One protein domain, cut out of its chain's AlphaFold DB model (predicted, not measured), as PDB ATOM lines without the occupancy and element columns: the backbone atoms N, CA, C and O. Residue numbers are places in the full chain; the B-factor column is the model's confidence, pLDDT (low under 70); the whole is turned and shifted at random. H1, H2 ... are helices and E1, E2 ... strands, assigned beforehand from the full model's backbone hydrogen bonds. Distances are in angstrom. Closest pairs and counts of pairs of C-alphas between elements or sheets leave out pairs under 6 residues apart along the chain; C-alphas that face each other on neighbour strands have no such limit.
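What this domain is: This is residues 2 to 76 and 123 to 144 of the 157 residues of an uncharacterized protein of Halobacillus aidingensis (UniProt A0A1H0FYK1). A strongly twisted sheet of four strands is sandwiched between helices: on one face the long helix H3 runs along the strands over E4 and E2, and the shorter H1, over E3, meets the last part of H3 about perpendicular to it, while H2 is on the other face, beside the strands rather than squarely over them. These are three layers, with helices on both faces of one sheet. The printed part has 97 residues with three named helices and four named strands, in the order E1 E2 H1 E3 H2 E4 H3; the class is mixed, helices and strands. The sheet is mixed, in the order E1 E4 E2 E3. The whole is compact, with a radius of gyration of the C-alphas of 13.7 A, yet elongated, spanning 44 by 29 by 21 A.

Where its parts are: Find C-alpha 2 at (-28.959, 5.833, -40.739), where E1, residues 2 to 10, begins; it measures 18.2 A and bends by 77 degrees at residue 6. Beside it look for E4, residues 69 to 74, 16.0 A, then E2, residues 13 to 18, 16.5 A, and E3, residues 37 to 40. H1 is residues 25 to 32 and H2 residues 49 to 60, 16.2 A. From C-alpha 123 at (-20.658, 19.830, -57.519), H3, residues 123 to 143, runs 30.2 A to C-alpha 143 at (-24.330, -8.747, -48.520).

How they stand to each other: Start at inner strands E4 and E2, which are antiparallel at 148 degrees; N 16 and O 70 are 2.8 A apart, within hydrogen-bond range. Edge strand E1 is parallel to E4, with N 4 and O 71 at 2.8 A. Edge strand E3 is parallel to E2, with N 38 and O 15 at 2.8 A. E2, H1 and E3 form a strand-helix-strand unit, two parallel neighbour strands with a helix between, and its crossover is right-handed. H3 lies over E4 and E2 at a height over the sheet of 9.7 A; its closest C-alpha pair with E2 is Val 13 and Glu 132, 6.0 A. On the same face, H1 lies over E3, the closest C-alphas being Glu 25 and Gln 38, 6.0 A. With residues 136 to 143 alone, H3 touches H1, about perpendicular at 86 degrees; the C-alphas of Tyr 32 and Ser 139 come closest, 5.4 A. On the opposite face is H2, its closest C-alphas to E2 being Asn 51 and Ser 18, 5.1 A; H2 is apart from H1 and H3. In H1, H2 and H3 every O i to N i+4 pair is within hydrogen-bond range.

The domain as a whole: The C-alphas farthest apart, those of Ala 59 and Lys 123, are 44.3 A apart. Look for the cut after residue 76: residues 77 to 122 are not printed, and C-alphas 76 and 123 are 14.3 A apart. Of the links that are printed whole, none is long. The mean pLDDT of the printed part is 95.2, and no printed residue is under 70.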
ATOM      1  N   ASP A   2     -28.817   4.452 -41.198       95.56
ATOM      2  CA  ASP A   2     -28.959   5.833 -40.739       95.56
ATOM      3  C   ASP A   2     -27.985   6.697 -41.553       95.56
ATOM      4  O   ASP A   2     -26.823   6.322 -41.658       95.56
ATOM      5  N   TRP A   3     -28.442   7.764 -42.207       95.38
ATOM      6  CA  TRP A   3     -27.638   8.514 -43.187       95.38
ATOM      7  C   TRP A   3     -27.370   9.929 -42.694       95.38
ATOM      8  O   TRP A   3     -28.307  10.685 -42.435       95.38
ATOM      9  N   HIS A   4     -26.094  10.260 -42.568       95.81
ATOM     10  CA  HIS A   4     -25.579  11.470 -41.949       95.81
ATOM     11  C   HIS A   4     -24.677  12.219 -42.930       95.81
ATOM     12  O   HIS A   4     -24.140  11.654 -43.891       95.81
ATOM     13  N   THR A   5     -24.544  13.518 -42.692       95.12
ATOM     14  CA  THR A   5     -23.570  14.370 -43.363       95.12
ATOM     15  C   THR A   5     -22.905  15.271 -42.334       95.12
ATOM     16  O   THR A   5     -23.543  15.643 -41.347       95.12
ATOM     17  N   ALA A   6     -21.655  15.632 -42.630       92.75
ATOM     18  CA  ALA A   6     -20.783  16.625 -42.001       92.75
ATOM     19  C   ALA A   6     -19.402  16.045 -41.729       92.75
ATOM     20  O   ALA A   6     -18.413  16.565 -42.246       92.75
ATOM     21  N   LEU A   7     -19.335  14.972 -40.946       90.81
ATOM     22  CA  LEU A   7     -18.078  14.494 -40.375       90.81
ATOM     23  C   LEU A   7     -17.388  13.482 -41.293       90.81
ATOM     24  O   LEU A   7     -18.020  12.800 -42.086       90.81
ATOM     25  N   GLY A   8     -16.070  13.332 -41.175       91.62
ATOM     26  CA  GLY A   8     -15.327  12.315 -41.927       91.62
ATOM     27  C   GLY A   8     -14.731  12.815 -43.250       91.62
ATOM     28  O   GLY A   8     -14.607  14.023 -43.470       91.62
ATOM     29  N   PRO A   9     -14.245  11.904 -44.112       93.56
ATOM     30  CA  PRO A   9     -13.570  12.277 -45.349       93.56
ATOM     31  C   PRO A   9     -14.533  12.884 -46.368       93.56
ATOM     32  O   PRO A   9     -15.689  12.487 -46.490       93.56
ATOM     33  N   THR A  10     -14.027  13.852 -47.127       92.56
ATOM     34  CA  THR A  10     -14.753  14.435 -48.254       92.56
ATOM     35  C   THR A  10     -14.756  13.455 -49.426       92.56
ATOM     36  O   THR A  10     -13.712  12.892 -49.750       92.56
ATOM     37  N   ASN A  11     -15.898  13.333 -50.109       92.25
ATOM     38  CA  ASN A  11     -16.092  12.514 -51.316       92.25
ATOM     39  C   ASN A  11     -16.006  10.992 -51.128       92.25
ATOM     40  O   ASN A  11     -15.826  10.283 -52.112       92.25
ATOM     41  N   GLU A  12     -16.149  10.496 -49.904       92.81
ATOM     42  CA  GLU A  12     -16.167   9.063 -49.606       92.81
ATOM     43  C   GLU A  12     -17.175   8.796 -48.484       92.81
ATOM     44  O   GLU A  12     -17.276   9.584 -47.537       92.81
ATOM     45  N   VAL A  13     -17.927   7.697 -48.572       96.75
ATOM     46  CA  VAL A  13     -18.839   7.291 -47.494       96.75
ATOM     47  C   VAL A  13     -18.096   6.527 -46.401       96.75
ATOM     48  O   VAL A  13     -17.374   5.566 -46.658       96.75
ATOM     49  N   THR A  14     -18.319   6.907 -45.145       97.44
ATOM     50  CA  THR A  14     -17.899   6.102 -43.990       97.44
ATOM     51  C   THR A  14     -19.073   5.268 -43.507       97.44
ATOM     52  O   THR A  14     -20.103   5.832 -43.149       97.44
ATOM     53  N   MET A  15     -18.931   3.946 -43.426       97.38
ATOM     54  CA  MET A  15     -19.899   3.109 -42.714       97.38
ATOM     55  C   MET A  15     -19.429   2.871 -41.278       97.38
ATOM     56  O   MET A  15     -18.378   2.279 -41.050       97.38
ATOM     57  N   VAL A  16     -20.233   3.277 -40.305       96.44
ATOM     58  CA  VAL A  16     -20.018   3.005 -38.884       96.44
ATOM     59  C   VAL A  16     -20.984   1.916 -38.437       96.44
ATOM     60  O   VAL A  16     -22.195   2.003 -38.653       96.44
ATOM     61  N   ILE A  17     -20.450   0.878 -37.800       96.12
ATOM     62  CA  ILE A  17     -21.235  -0.234 -37.269       96.12
ATOM     63  C   ILE A  17     -20.870  -0.502 -35.811       96.12
ATOM     64  O   ILE A  17     -19.719  -0.367 -35.404       96.12
ATOM     65  N   SER A  18     -21.851  -0.910 -35.012       96.19
ATOM     66  CA  SER A  18     -21.614  -1.271 -33.614       96.19
ATOM     67  C   SER A  18     -20.722  -2.510 -33.488       96.19
ATOM     68  O   SER A  18     -20.900  -3.499 -34.206       96.19
ATOM     69  N   GLU A  19     -19.845  -2.516 -32.484       95.62
ATOM     70  CA  GLU A  19     -19.060  -3.688 -32.076       95.62
ATOM     71  C   GLU A  19     -19.922  -4.928 -31.780       95.62
ATOM     72  O   GLU A  19     -19.469  -6.063 -31.955       95.62
ATOM     73  N   LYS A  20     -21.198  -4.732 -31.414       94.88
ATOM     74  CA  LYS A  20     -22.175  -5.806 -31.182       94.88
ATOM     75  C   LYS A  20     -22.525  -6.595 -32.442       94.88
ATOM     76  O   LYS A  20     -23.044  -7.705 -32.339       94.88
ATOM     77  N   HIS A  21     -22.207  -6.075 -33.628       94.56
ATOM     78  CA  HIS A  21     -22.263  -6.861 -34.857       94.56
ATOM     79  C   HIS A  21     -21.306  -8.068 -34.810       94.56
ATOM     80  O   HIS A  21     -21.569  -9.096 -35.431       94.56
ATOM     81  N   GLY A  22     -20.216  -7.972 -34.038       93.94
ATOM     82  CA  GLY A  22     -19.311  -9.084 -33.740       93.94
ATOM     83  C   GLY A  22     -18.306  -9.426 -34.844       93.94
ATOM     84  O   GLY A  22     -17.535 -10.371 -34.682       93.94
ATOM     85  N   ILE A  23     -18.289  -8.667 -35.943       95.31
ATOM     86  CA  ILE A  23     -17.323  -8.807 -37.042       95.31
ATOM     87  C   ILE A  23     -16.339  -7.636 -36.991       95.31
ATOM     88  O   ILE A  23     -16.741  -6.497 -36.765       95.31
ATOM     89  N   LYS A  24     -15.051  -7.920 -37.199       95.81
ATOM     90  CA  LYS A  24     -13.979  -6.914 -37.189       95.81
ATOM     91  C   LYS A  24     -13.975  -6.064 -38.459       95.81
ATOM     92  O   LYS A  24     -14.400  -6.529 -39.513       95.81
ATOM     93  N   GLU A  25     -13.394  -4.870 -38.371       96.50
ATOM     94  CA  GLU A  25     -13.293  -3.912 -39.483       96.50
ATOM     95  C   GLU A  25     -12.748  -4.525 -40.776       96.50
ATOM     96  O   GLU A  25     -13.419  -4.454 -41.798       96.50
ATOM     97  N   ASP A  26     -11.587  -5.186 -40.754       96.56
ATOM     98  CA  ASP A  26     -10.985  -5.757 -41.974       96.56
ATOM     99  C   ASP A  26     -11.890  -6.800 -42.652       96.56
ATOM    100  O   ASP A  26     -11.983  -6.867 -43.880       96.56
ATOM    101  N   GLU A  27     -12.590  -7.608 -41.851       96.81
ATOM    102  CA  GLU A  27     -13.537  -8.607 -42.349       96.81
ATOM    103  C   GLU A  27     -14.788  -7.938 -42.931       96.81
ATOM    104  O   GLU A  27     -15.286  -8.362 -43.975       96.81
ATOM    105  N   LEU A  28     -15.265  -6.862 -42.300       96.69
ATOM    106  CA  LEU A  28     -16.358  -6.050 -42.822       96.69
ATOM    107  C   LEU A  28     -15.971  -5.425 -44.161       96.69
ATOM    108  O   LEU A  28     -16.712  -5.607 -45.126       96.69
ATOM    109  N   LYS A  29     -14.801  -4.781 -44.248       97.06
ATOM    110  CA  LYS A  29     -14.301  -4.118 -45.466       97.06
ATOM    111  C   LYS A  29     -14.232  -5.092 -46.627       97.06
ATOM    112  O   LYS A  29     -14.786  -4.836 -47.691       97.06
ATOM    113  N   ALA A  30     -13.658  -6.271 -46.384       95.88
ATOM    114  CA  ALA A  30     -13.619  -7.336 -47.375       95.88
ATOM    115  C   ALA A  30     -15.020  -7.842 -47.763       95.88
ATOM    116  O   ALA A  30     -15.256  -8.166 -48.924       95.88
ATOM    117  N   SER A  31     -15.952  -7.931 -46.809       94.81
ATOM    118  CA  SER A  31     -17.282  -8.501 -47.049       94.81
ATOM    119  C   SER A  31     -18.261  -7.561 -47.756       94.81
ATOM    120  O   SER A  31     -19.080  -8.041 -48.538       94.81
ATOM    121  N   TYR A  32     -18.175  -6.257 -47.488       95.00
ATOM    122  CA  TYR A  32     -18.993  -5.224 -48.123       95.00
ATOM    123  C   TYR A  32     -18.295  -4.601 -49.337       95.00
ATOM    124  O   TYR A  32     -18.942  -3.913 -50.113       95.00
ATOM    125  N   GLY A  33     -16.994  -4.840 -49.529       94.81
ATOM    126  CA  GLY A  33     -16.233  -4.233 -50.622       94.81
ATOM    127  C   GLY A  33     -16.110  -2.714 -50.489       94.81
ATOM    128  O   GLY A  33     -16.070  -2.031 -51.501       94.81
ATOM    129  N   MET A  34     -16.086  -2.201 -49.256       94.50
ATOM    130  CA  MET A  34     -15.956  -0.771 -48.949       94.50
ATOM    131  C   MET A  34     -14.663  -0.538 -48.167       94.50
ATOM    132  O   MET A  34     -14.331  -1.321 -47.274       94.50
ATOM    133  N   GLU A  35     -13.937   0.534 -48.479       92.00
ATOM    134  CA  GLU A  35     -12.640   0.820 -47.851       92.00
ATOM    135  C   GLU A  35     -12.792   1.456 -46.461       92.00
ATOM    136  O   GLU A  35     -12.046   1.126 -45.525       92.00
ATOM    137  N   ASN A  36     -13.795   2.317 -46.296       95.44
ATOM    138  CA  ASN A  36     -13.993   3.104 -45.089       95.44
ATOM    139  C   ASN A  36     -15.165   2.589 -44.242       95.44
ATOM    140  O   ASN A  36     -16.281   3.107 -44.245       95.44
ATOM    141  N   ILE A  37     -14.875   1.523 -43.498       97.31
ATOM    142  CA  ILE A  37     -15.751   0.973 -42.462       97.31
ATOM    143  C   ILE A  37     -15.057   1.094 -41.110       97.31
ATOM    144  O   ILE A  37     -13.879   0.743 -41.002       97.31
ATOM    145  N   GLN A  38     -15.802   1.538 -40.100       96.44
ATOM    146  CA  GLN A  38     -15.350   1.674 -38.719       96.44
ATOM    147  C   GLN A  38     -16.280   0.914 -37.771       96.44
ATOM    148  O   GLN A  38     -17.498   0.886 -37.965       96.44
ATOM    149  N   VAL A  39     -15.704   0.289 -36.746       96.81
ATOM    150  CA  VAL A  39     -16.452  -0.409 -35.696       96.81
ATOM    151  C   VAL A  39     -16.387   0.400 -34.412       96.81
ATOM    152  O   VAL A  39     -15.308   0.572 -33.852       96.81
ATOM    153  N   PHE A  40     -17.537   0.868 -33.931       95.19
ATOM    154  CA  PHE A  40     -17.623   1.703 -32.732       95.19
ATOM    155  C   PHE A  40     -18.229   0.963 -31.542       95.19
ATOM    156  O   PHE A  40     -19.155   0.153 -31.665       95.19
ATOM    157  N   SER A  41     -17.717   1.311 -30.368       94.06
ATOM    158  CA  SER A  41     -18.259   0.964 -29.063       94.06
ATOM    159  C   SER A  41     -18.976   2.172 -28.433       94.06
ATOM    160  O   SER A  41     -18.779   3.320 -28.849       94.06
ATOM    161  N   PRO A  42     -19.763   1.966 -27.362       92.50
ATOM    162  CA  PRO A  42     -20.309   3.067 -26.566       92.50
ATOM    163  C   PRO A  42     -19.256   3.983 -25.913       92.50
ATOM    164  O   PRO A  42     -19.614   5.047 -25.398       92.50
ATOM    165  N   GLU A  43     -17.982   3.571 -25.869       93.62
ATOM    166  CA  GLU A  43     -16.879   4.419 -25.401       93.62
ATOM    167  C   GLU A  43     -16.450   5.434 -26.467       93.62
ATOM    168  O   GLU A  43     -16.095   6.558 -26.109       93.62
ATOM    169  N   ASP A  44     -16.553   5.066 -27.748       92.31
ATOM    170  CA  ASP A  44     -16.240   5.935 -28.884       92.31
ATOM    171  C   ASP A  44     -17.343   6.977 -29.089       92.31
ATOM    172  O   ASP A  44     -17.078   8.181 -29.136       92.31
ATOM    173  N   VAL A  45     -18.603   6.527 -29.147       87.50
ATOM    174  CA  VAL A  45     -19.772   7.396 -29.338       87.50
ATOM    175  C   VAL A  45     -20.902   6.997 -28.398       87.50
ATOM    176  O   VAL A  45     -21.515   5.934 -28.500       87.50
ATOM    177  N   LYS A  46     -21.237   7.905 -27.479       89.38
ATOM    178  CA  LYS A  46     -22.354   7.708 -26.552       89.38
ATOM    179  C   LYS A  46     -23.680   8.006 -27.232       89.38
ATOM    180  O   LYS A  46     -23.877   9.097 -27.755       89.38
ATOM    181  N   GLY A  47     -24.621   7.075 -27.104       86.50
ATOM    182  CA  GLY A  47     -25.972   7.246 -27.637       86.50
ATOM    183  C   GLY A  47     -26.081   7.005 -29.141       86.50
ATOM    184  O   GLY A  47     -27.082   7.410 -29.725       86.50
ATOM    185  N   ASP A  48     -25.091   6.344 -29.749       90.12
ATOM    186  CA  ASP A  48     -25.185   5.892 -31.135       90.12
ATOM    187  C   ASP A  48     -26.427   5.000 -31.337       90.12
ATOM    188  O   ASP A  48     -26.666   4.027 -30.605       90.12
ATOM    189  N   SER A  49     -27.219   5.351 -32.352       91.31
ATOM    190  CA  SER A  49     -28.443   4.652 -32.723       91.31
ATOM    191  C   SER A  49     -28.148   3.206 -33.125       91.31
ATOM    192  O   SER A  49     -28.937   2.311 -32.801       91.31
ATOM    193  N   THR A  50     -26.996   2.937 -33.759       93.75
ATOM    194  CA  THR A  50     -26.661   1.584 -34.218       93.75
ATOM    195  C   THR A  50     -26.492   0.633 -33.038       93.75
ATOM    196  O   THR A  50     -27.135  -0.420 -33.008       93.75
ATOM    197  N   ASN A  51     -25.731   1.047 -32.020       94.44
ATOM    198  CA  ASN A  51     -25.538   0.281 -30.794       94.44
ATOM    199  C   ASN A  51     -26.870   0.021 -30.072       94.44
ATOM    200  O   ASN A  51     -27.145  -1.115 -29.679       94.44
ATOM    201  N   TYR A  52     -27.730   1.040 -29.963       95.00
ATOM    202  CA  TYR A  52     -29.047   0.889 -29.340       95.00
ATOM    203  C   TYR A  52     -29.915  -0.164 -30.047       95.00
ATOM    204  O   TYR A  52     -30.547  -0.989 -29.386       95.00
ATOM    205  N   PHE A  53     -29.941  -0.190 -31.383       96.25
ATOM    206  CA  PHE A  53     -30.730  -1.192 -32.105       96.25
ATOM    207  C   PHE A  53     -30.212  -2.619 -31.895       96.25
ATOM    208  O   PHE A  53     -31.026  -3.542 -31.797       96.25
ATOM    209  N   TYR A  54     -28.895  -2.817 -31.772       95.56
ATOM    210  CA  TYR A  54     -28.343  -4.126 -31.410       95.56
ATOM    211  C   TYR A  54     -28.736  -4.539 -29.989       95.56
ATOM    212  O   TYR A  54     -29.189  -5.667 -29.801       95.56
ATOM    213  N   GLU A  55     -28.659  -3.631 -29.013       94.94
ATOM    214  CA  GLU A  55     -29.132  -3.888 -27.643       94.94
ATOM    215  C   GLU A  55     -30.619  -4.252 -27.604       94.94
ATOM    216  O   GLU A  55     -31.008  -5.235 -26.968       94.94
ATOM    217  N   LEU A  56     -31.452  -3.509 -28.335       96.75
ATOM    218  CA  LEU A  56     -32.883  -3.776 -28.432       96.75
ATOM    219  C   LEU A  56     -33.163  -5.145 -29.065       96.75
ATOM    220  O   LEU A  56     -34.028  -5.883 -28.588       96.75
ATOM    221  N   ARG A  57     -32.430  -5.510 -30.126       97.12
ATOM    222  CA  ARG A  57     -32.563  -6.827 -30.761       97.12
ATOM    223  C   ARG A  57     -32.179  -7.943 -29.800       97.12
ATOM    224  O   ARG A  57     -32.884  -8.943 -29.741       97.12
ATOM    225  N   GLU A  58     -31.085  -7.798 -29.061       95.69
ATOM    226  CA  GLU A  58     -30.635  -8.797 -28.083       95.69
ATOM    227  C   GLU A  58     -31.647  -9.000 -26.950       95.69
ATOM    228  O   GLU A  58     -31.901 -10.140 -26.560       95.69
ATOM    229  N   ALA A  59     -32.235  -7.912 -26.447       97.62
ATOM    230  CA  ALA A  59     -33.164  -7.949 -25.322       97.62
ATOM    231  C   ALA A  59     -34.557  -8.474 -25.705       97.62
ATOM    232  O   ALA A  59     -35.101  -9.338 -25.018       97.62
ATOM    233  N   GLU A  60     -35.128  -7.971 -26.801       98.19
ATOM    234  CA  GLU A  60     -36.554  -8.154 -27.108       98.19
ATOM    235  C   GLU A  60     -36.801  -9.082 -28.307       98.19
ATOM    236  O   GLU A  60     -37.854  -9.714 -28.406       98.19
ATOM    237  N   TYR A  61     -35.834  -9.202 -29.222       97.38
ATOM    238  CA  TYR A  61     -36.000  -9.930 -30.486       97.38
ATOM    239  C   TYR A  61     -34.787 -10.810 -30.841       97.38
ATOM    240  O   TYR A  61     -34.265 -10.716 -31.955       97.38
ATOM    241  N   PRO A  62     -34.322 -11.701 -29.942       95.94
ATOM    242  CA  PRO A  62     -33.051 -12.411 -30.115       95.94
ATOM    243  C   PRO A  62     -33.010 -13.338 -31.340       95.94
ATOM    244  O   PRO A  62     -31.929 -13.678 -31.815       95.94
ATOM    245  N   SER A  63     -34.168 -13.742 -31.870       95.88
ATOM    246  CA  SER A  63     -34.283 -14.552 -33.089       95.88
ATOM    247  C   SER A  63     -34.280 -13.741 -34.389       95.88
ATOM    248  O   SER A  63     -34.319 -14.332 -35.467       95.88
ATOM    249  N   THR A  64     -34.299 -12.410 -34.315       95.31
ATOM    250  CA  THR A  64     -34.388 -11.532 -35.485       95.31
ATOM    251  C   THR A  64     -32.991 -11.169 -35.980       95.31
ATOM    252  O   THR A  64     -32.150 -10.711 -35.206       95.31
ATOM    253  N   SER A  65     -32.747 -11.347 -37.281       92.75
ATOM    254  CA  SER A  65     -31.537 -10.816 -37.915       92.75
ATOM    255  C   SER A  65     -31.607  -9.290 -37.969       92.75
ATOM    256  O   SER A  65     -32.663  -8.733 -38.271       92.75
ATOM    257  N   LEU A  66     -30.492  -8.619 -37.684       94.81
ATOM    258  CA  LEU A  66     -30.396  -7.164 -37.710       94.81
ATOM    259  C   LEU A  66     -29.090  -6.733 -38.369       94.81
ATOM    260  O   LEU A  66     -28.007  -7.052 -37.874       94.81
ATOM    261  N   PHE A  67     -29.239  -5.905 -39.396       96.00
ATOM    262  CA  PHE A  67     -28.208  -5.005 -39.878       96.00
ATOM    263  C   PHE A  67     -28.575  -3.578 -39.455       96.00
ATOM    264  O   PHE A  67     -29.636  -3.064 -39.825       96.00
ATOM    265  N   SER A  68     -27.712  -2.942 -38.666       96.38
ATOM    266  CA  SER A  68     -27.839  -1.534 -38.294       96.38
ATOM    267  C   SER A  68     -26.482  -0.868 -38.441       96.38
ATOM    268  O   SER A  68     -25.516  -1.304 -37.826       96.38
ATOM    269  N   ALA A  69     -26.418   0.167 -39.267       97.06
ATOM    270  CA  ALA A  69     -25.207   0.927 -39.524       97.06
ATOM    271  C   ALA A  69     -25.578   2.379 -39.831       97.06
ATOM    272  O   ALA A  69     -26.654   2.643 -40.397       97.06
ATOM    273  N   LEU A  70     -24.670   3.271 -39.455       96.56
ATOM    274  CA  LEU A  70     -24.661   4.681 -39.799       96.56
ATOM    275  C   LEU A  70     -23.747   4.870 -41.009       96.56
ATOM    276  O   LEU A  70     -22.707   4.227 -41.113       96.56
ATOM    277  N   PHE A  71     -24.151   5.727 -41.930       97.31
ATOM    278  CA  PHE A  71     -23.393   6.105 -43.111       97.31
ATOM    279  C   PHE A  71     -23.163   7.602 -43.054       97.31
ATOM    280  O   PHE A  71     -24.127   8.357 -42.978       97.31
ATOM    281  N   GLU A  72     -21.908   8.019 -43.086       96.56
ATOM    282  CA  GLU A  72     -21.507   9.409 -42.921       96.56
ATOM    283  C   GLU A  72     -20.804   9.901 -44.188       96.56
ATOM    284  O   GLU A  72     -19.834   9.289 -44.645       96.56
ATOM    285  N   PHE A  73     -21.280  11.023 -44.728       96.81
ATOM    286  CA  PHE A  73     -20.608  11.758 -45.796       96.81
ATOM    287  C   PHE A  73     -19.946  13.018 -45.248       96.81
ATOM    288  O   PHE A  73     -20.620  14.004 -44.924       96.81
ATOM    289  N   GLY A  74     -18.616  13.011 -45.215       95.44
ATOM    290  CA  GLY A  74     -17.847  14.154 -44.748       95.44
ATOM    291  C   GLY A  74     -17.888  15.321 -45.717       95.44
ATOM    292  O   GLY A  74     -17.919  15.142 -46.937       95.44
ATOM    293  N   THR A  75     -17.878  16.538 -45.178       95.94
ATOM    294  CA  THR A  75     -17.878  17.773 -45.971       95.94
ATOM    295  C   THR A  75     -16.538  18.486 -45.843       95.94
ATOM    296  O   THR A  75     -15.777  18.542 -46.812       95.94
ATOM    297  N   PHE A  76     -16.194  18.972 -44.650       95.38
ATOM    298  CA  PHE A  76     -14.967  19.738 -44.405       95.38
ATOM    299  C   PHE A  76     -13.694  18.877 -44.341       95.38
ATOM    300  O   PHE A  76     -12.593  19.419 -44.483       95.38
ATOM    301  N   LYS A 123     -20.042  20.829 -56.635       96.69
ATOM    302  CA  LYS A 123     -20.658  19.830 -57.519       96.69
ATOM    303  C   LYS A 123     -20.020  18.452 -57.350       96.69
ATOM    304  O   LYS A 123     -20.743  17.470 -57.311       96.69
ATOM    305  N   GLU A 124     -18.698  18.418 -57.205       96.94
ATOM    306  CA  GLU A 124     -17.920  17.193 -56.992       96.94
ATOM    307  C   GLU A 124     -18.399  16.424 -55.757       96.94
ATOM    308  O   GLU A 124     -18.655  15.231 -55.860       96.94
ATOM    309  N   TRP A 125     -18.641  17.119 -54.641       96.81
ATOM    310  CA  TRP A 125     -19.192  16.501 -53.434       96.81
ATOM    311  C   TRP A 125     -20.602  15.946 -53.645       96.81
ATOM    312  O   TRP A 125     -20.937  14.858 -53.199       96.81
ATOM    313  N   LYS A 126     -21.459  16.675 -54.364       96.81
ATOM    314  CA  LYS A 126     -22.827  16.202 -54.632       96.81
ATOM    315  C   LYS A 126     -22.848  14.977 -55.538       96.81
ATOM    316  O   LYS A 126     -23.733  14.140 -55.397       96.81
ATOM    317  N   GLU A 127     -21.929  14.918 -56.495       97.56
ATOM    318  CA  GLU A 127     -21.790  13.789 -57.413       97.56
ATOM    319  C   GLU A 127     -21.222  12.572 -56.675       97.56
ATOM    320  O   GLU A 127     -21.832  11.506 -56.747       97.56
ATOM    321  N   SER A 128     -20.172  12.752 -55.864       96.69
ATOM    322  CA  SER A 128     -19.590  11.673 -55.059       96.69
ATOM    323  C   SER A 128     -20.585  11.089 -54.057       96.69
ATOM    324  O   SER A 128     -20.716   9.876 -53.992       96.69
ATOM    325  N   VAL A 129     -21.381  11.910 -53.358       96.69
ATOM    326  CA  VAL A 129     -22.429  11.411 -52.445       96.69
ATOM    327  C   VAL A 129     -23.413  10.484 -53.156       96.69
ATOM    328  O   VAL A 129     -23.825   9.478 -52.587       96.69
ATOM    329  N   LEU A 130     -23.814  10.801 -54.391       96.81
ATOM    330  CA  LEU A 130     -24.745   9.952 -55.136       96.81
ATOM    331  C   LEU A 130     -24.092   8.640 -55.572       96.81
ATOM    332  O   LEU A 130     -24.731   7.593 -55.470       96.81
ATOM    333  N   GLU A 131     -22.853   8.699 -56.056       96.94
ATOM    334  CA  GLU A 131     -22.092   7.527 -56.494       96.94
ATOM    335  C   GLU A 131     -21.813   6.587 -55.312       96.94
ATOM    336  O   GLU A 131     -22.280   5.447 -55.303       96.94
ATOM    337  N   GLU A 132     -21.193   7.106 -54.257       96.62
ATOM    338  CA  GLU A 132     -20.848   6.382 -53.031       96.62
ATOM    339  C   GLU A 132     -22.088   5.837 -52.304       96.62
ATOM    340  O   GLU A 132     -22.079   4.710 -51.805       96.62
ATOM    341  N   ALA A 133     -23.199   6.588 -52.266       96.44
ATOM    342  CA  ALA A 133     -24.446   6.083 -51.685       96.44
ATOM    343  C   ALA A 133     -25.008   4.905 -52.485       96.44
ATOM    344  O   ALA A 133     -25.481   3.936 -51.887       96.44
ATOM    345  N   CYS A 134     -24.973   4.972 -53.822       96.56
ATOM    346  CA  CYS A 134     -25.418   3.861 -54.664       96.56
ATOM    347  C   CYS A 134     -24.565   2.617 -54.410       96.56
ATOM    348  O   CYS A 134     -25.119   1.542 -54.176       96.56
ATOM    349  N   GLU A 135     -23.241   2.769 -54.394       96.06
ATOM    350  CA  GLU A 135     -22.314   1.666 -54.142       96.06
ATOM    351  C   GLU A 135     -22.518   1.058 -52.749       96.06
ATOM    352  O   GLU A 135     -22.700  -0.155 -52.631       96.06
ATOM    353  N   ALA A 136     -22.608   1.881 -51.701       96.81
ATOM    354  CA  ALA A 136     -22.849   1.412 -50.339       96.81
ATOM    355  C   ALA A 136     -24.196   0.690 -50.191       96.81
ATOM    356  O   ALA A 136     -24.264  -0.382 -49.582       96.81
ATOM    357  N   ILE A 137     -25.275   1.234 -50.770       96.94
ATOM    358  CA  ILE A 137     -26.598   0.595 -50.754       96.94
ATOM    359  C   ILE A 137     -26.536  -0.756 -51.462       96.94
ATOM    360  O   ILE A 137     -27.004  -1.754 -50.915       96.94
ATOM    361  N   GLU A 138     -25.959  -0.819 -52.662       96.50
ATOM    362  CA  GLU A 138     -25.840  -2.075 -53.395       96.50
ATOM    363  C   GLU A 138     -25.017  -3.111 -52.632       96.50
ATOM    364  O   GLU A 138     -25.422  -4.273 -52.554       96.50
ATOM    365  N   SER A 139     -23.885  -2.702 -52.061       95.88
ATOM    366  CA  SER A 139     -23.016  -3.567 -51.268       95.88
ATOM    367  C   SER A 139     -23.744  -4.147 -50.063       95.88
ATOM    368  O   SER A 139     -23.722  -5.362 -49.860       95.88
ATOM    369  N   VAL A 140     -24.470  -3.312 -49.314       96.12
ATOM    370  CA  VAL A 140     -25.276  -3.760 -48.172       96.12
ATOM    371  C   VAL A 140     -26.377  -4.711 -48.616       96.12
ATOM    372  O   VAL A 140     -26.499  -5.808 -48.083       96.12
ATOM    373  N   LEU A 141     -27.163  -4.340 -49.625       95.88
ATOM    374  CA  LEU A 141     -28.285  -5.161 -50.069       95.88
ATOM    375  C   LEU A 141     -27.834  -6.508 -50.655       95.88
ATOM    376  O   LEU A 141     -28.521  -7.510 -50.452       95.88
ATOM    377  N   LYS A 142     -26.692  -6.566 -51.354       95.19
ATOM    378  CA  LYS A 142     -26.094  -7.829 -51.823       95.19
ATOM    379  C   LYS A 142     -25.606  -8.667 -50.640       95.19
ATOM    380  O   LYS A 142     -25.904  -9.858 -50.573       95.19
ATOM    381  N   LYS A 143     -24.891  -8.055 -49.690       94.12
ATOM    382  CA  LYS A 143     -24.330  -8.747 -48.520       94.12
ATOM    383  C   LYS A 143     -25.410  -9.320 -47.600       94.12
ATOM    384  O   LYS A 143     -25.280 -10.452 -47.130       94.12
ATOM    385  N   GLU A 144     -26.500  -8.581 -47.430       92.44
ATOM    386  CA  GLU A 144     -27.663  -8.976 -46.634       92.44
ATOM    387  C   GLU A 144     -28.650  -9.874 -47.409       92.44
ATOM    388  O   GLU A 144     -29.718 -10.208 -46.900       92.44
TER     389      GLU A 144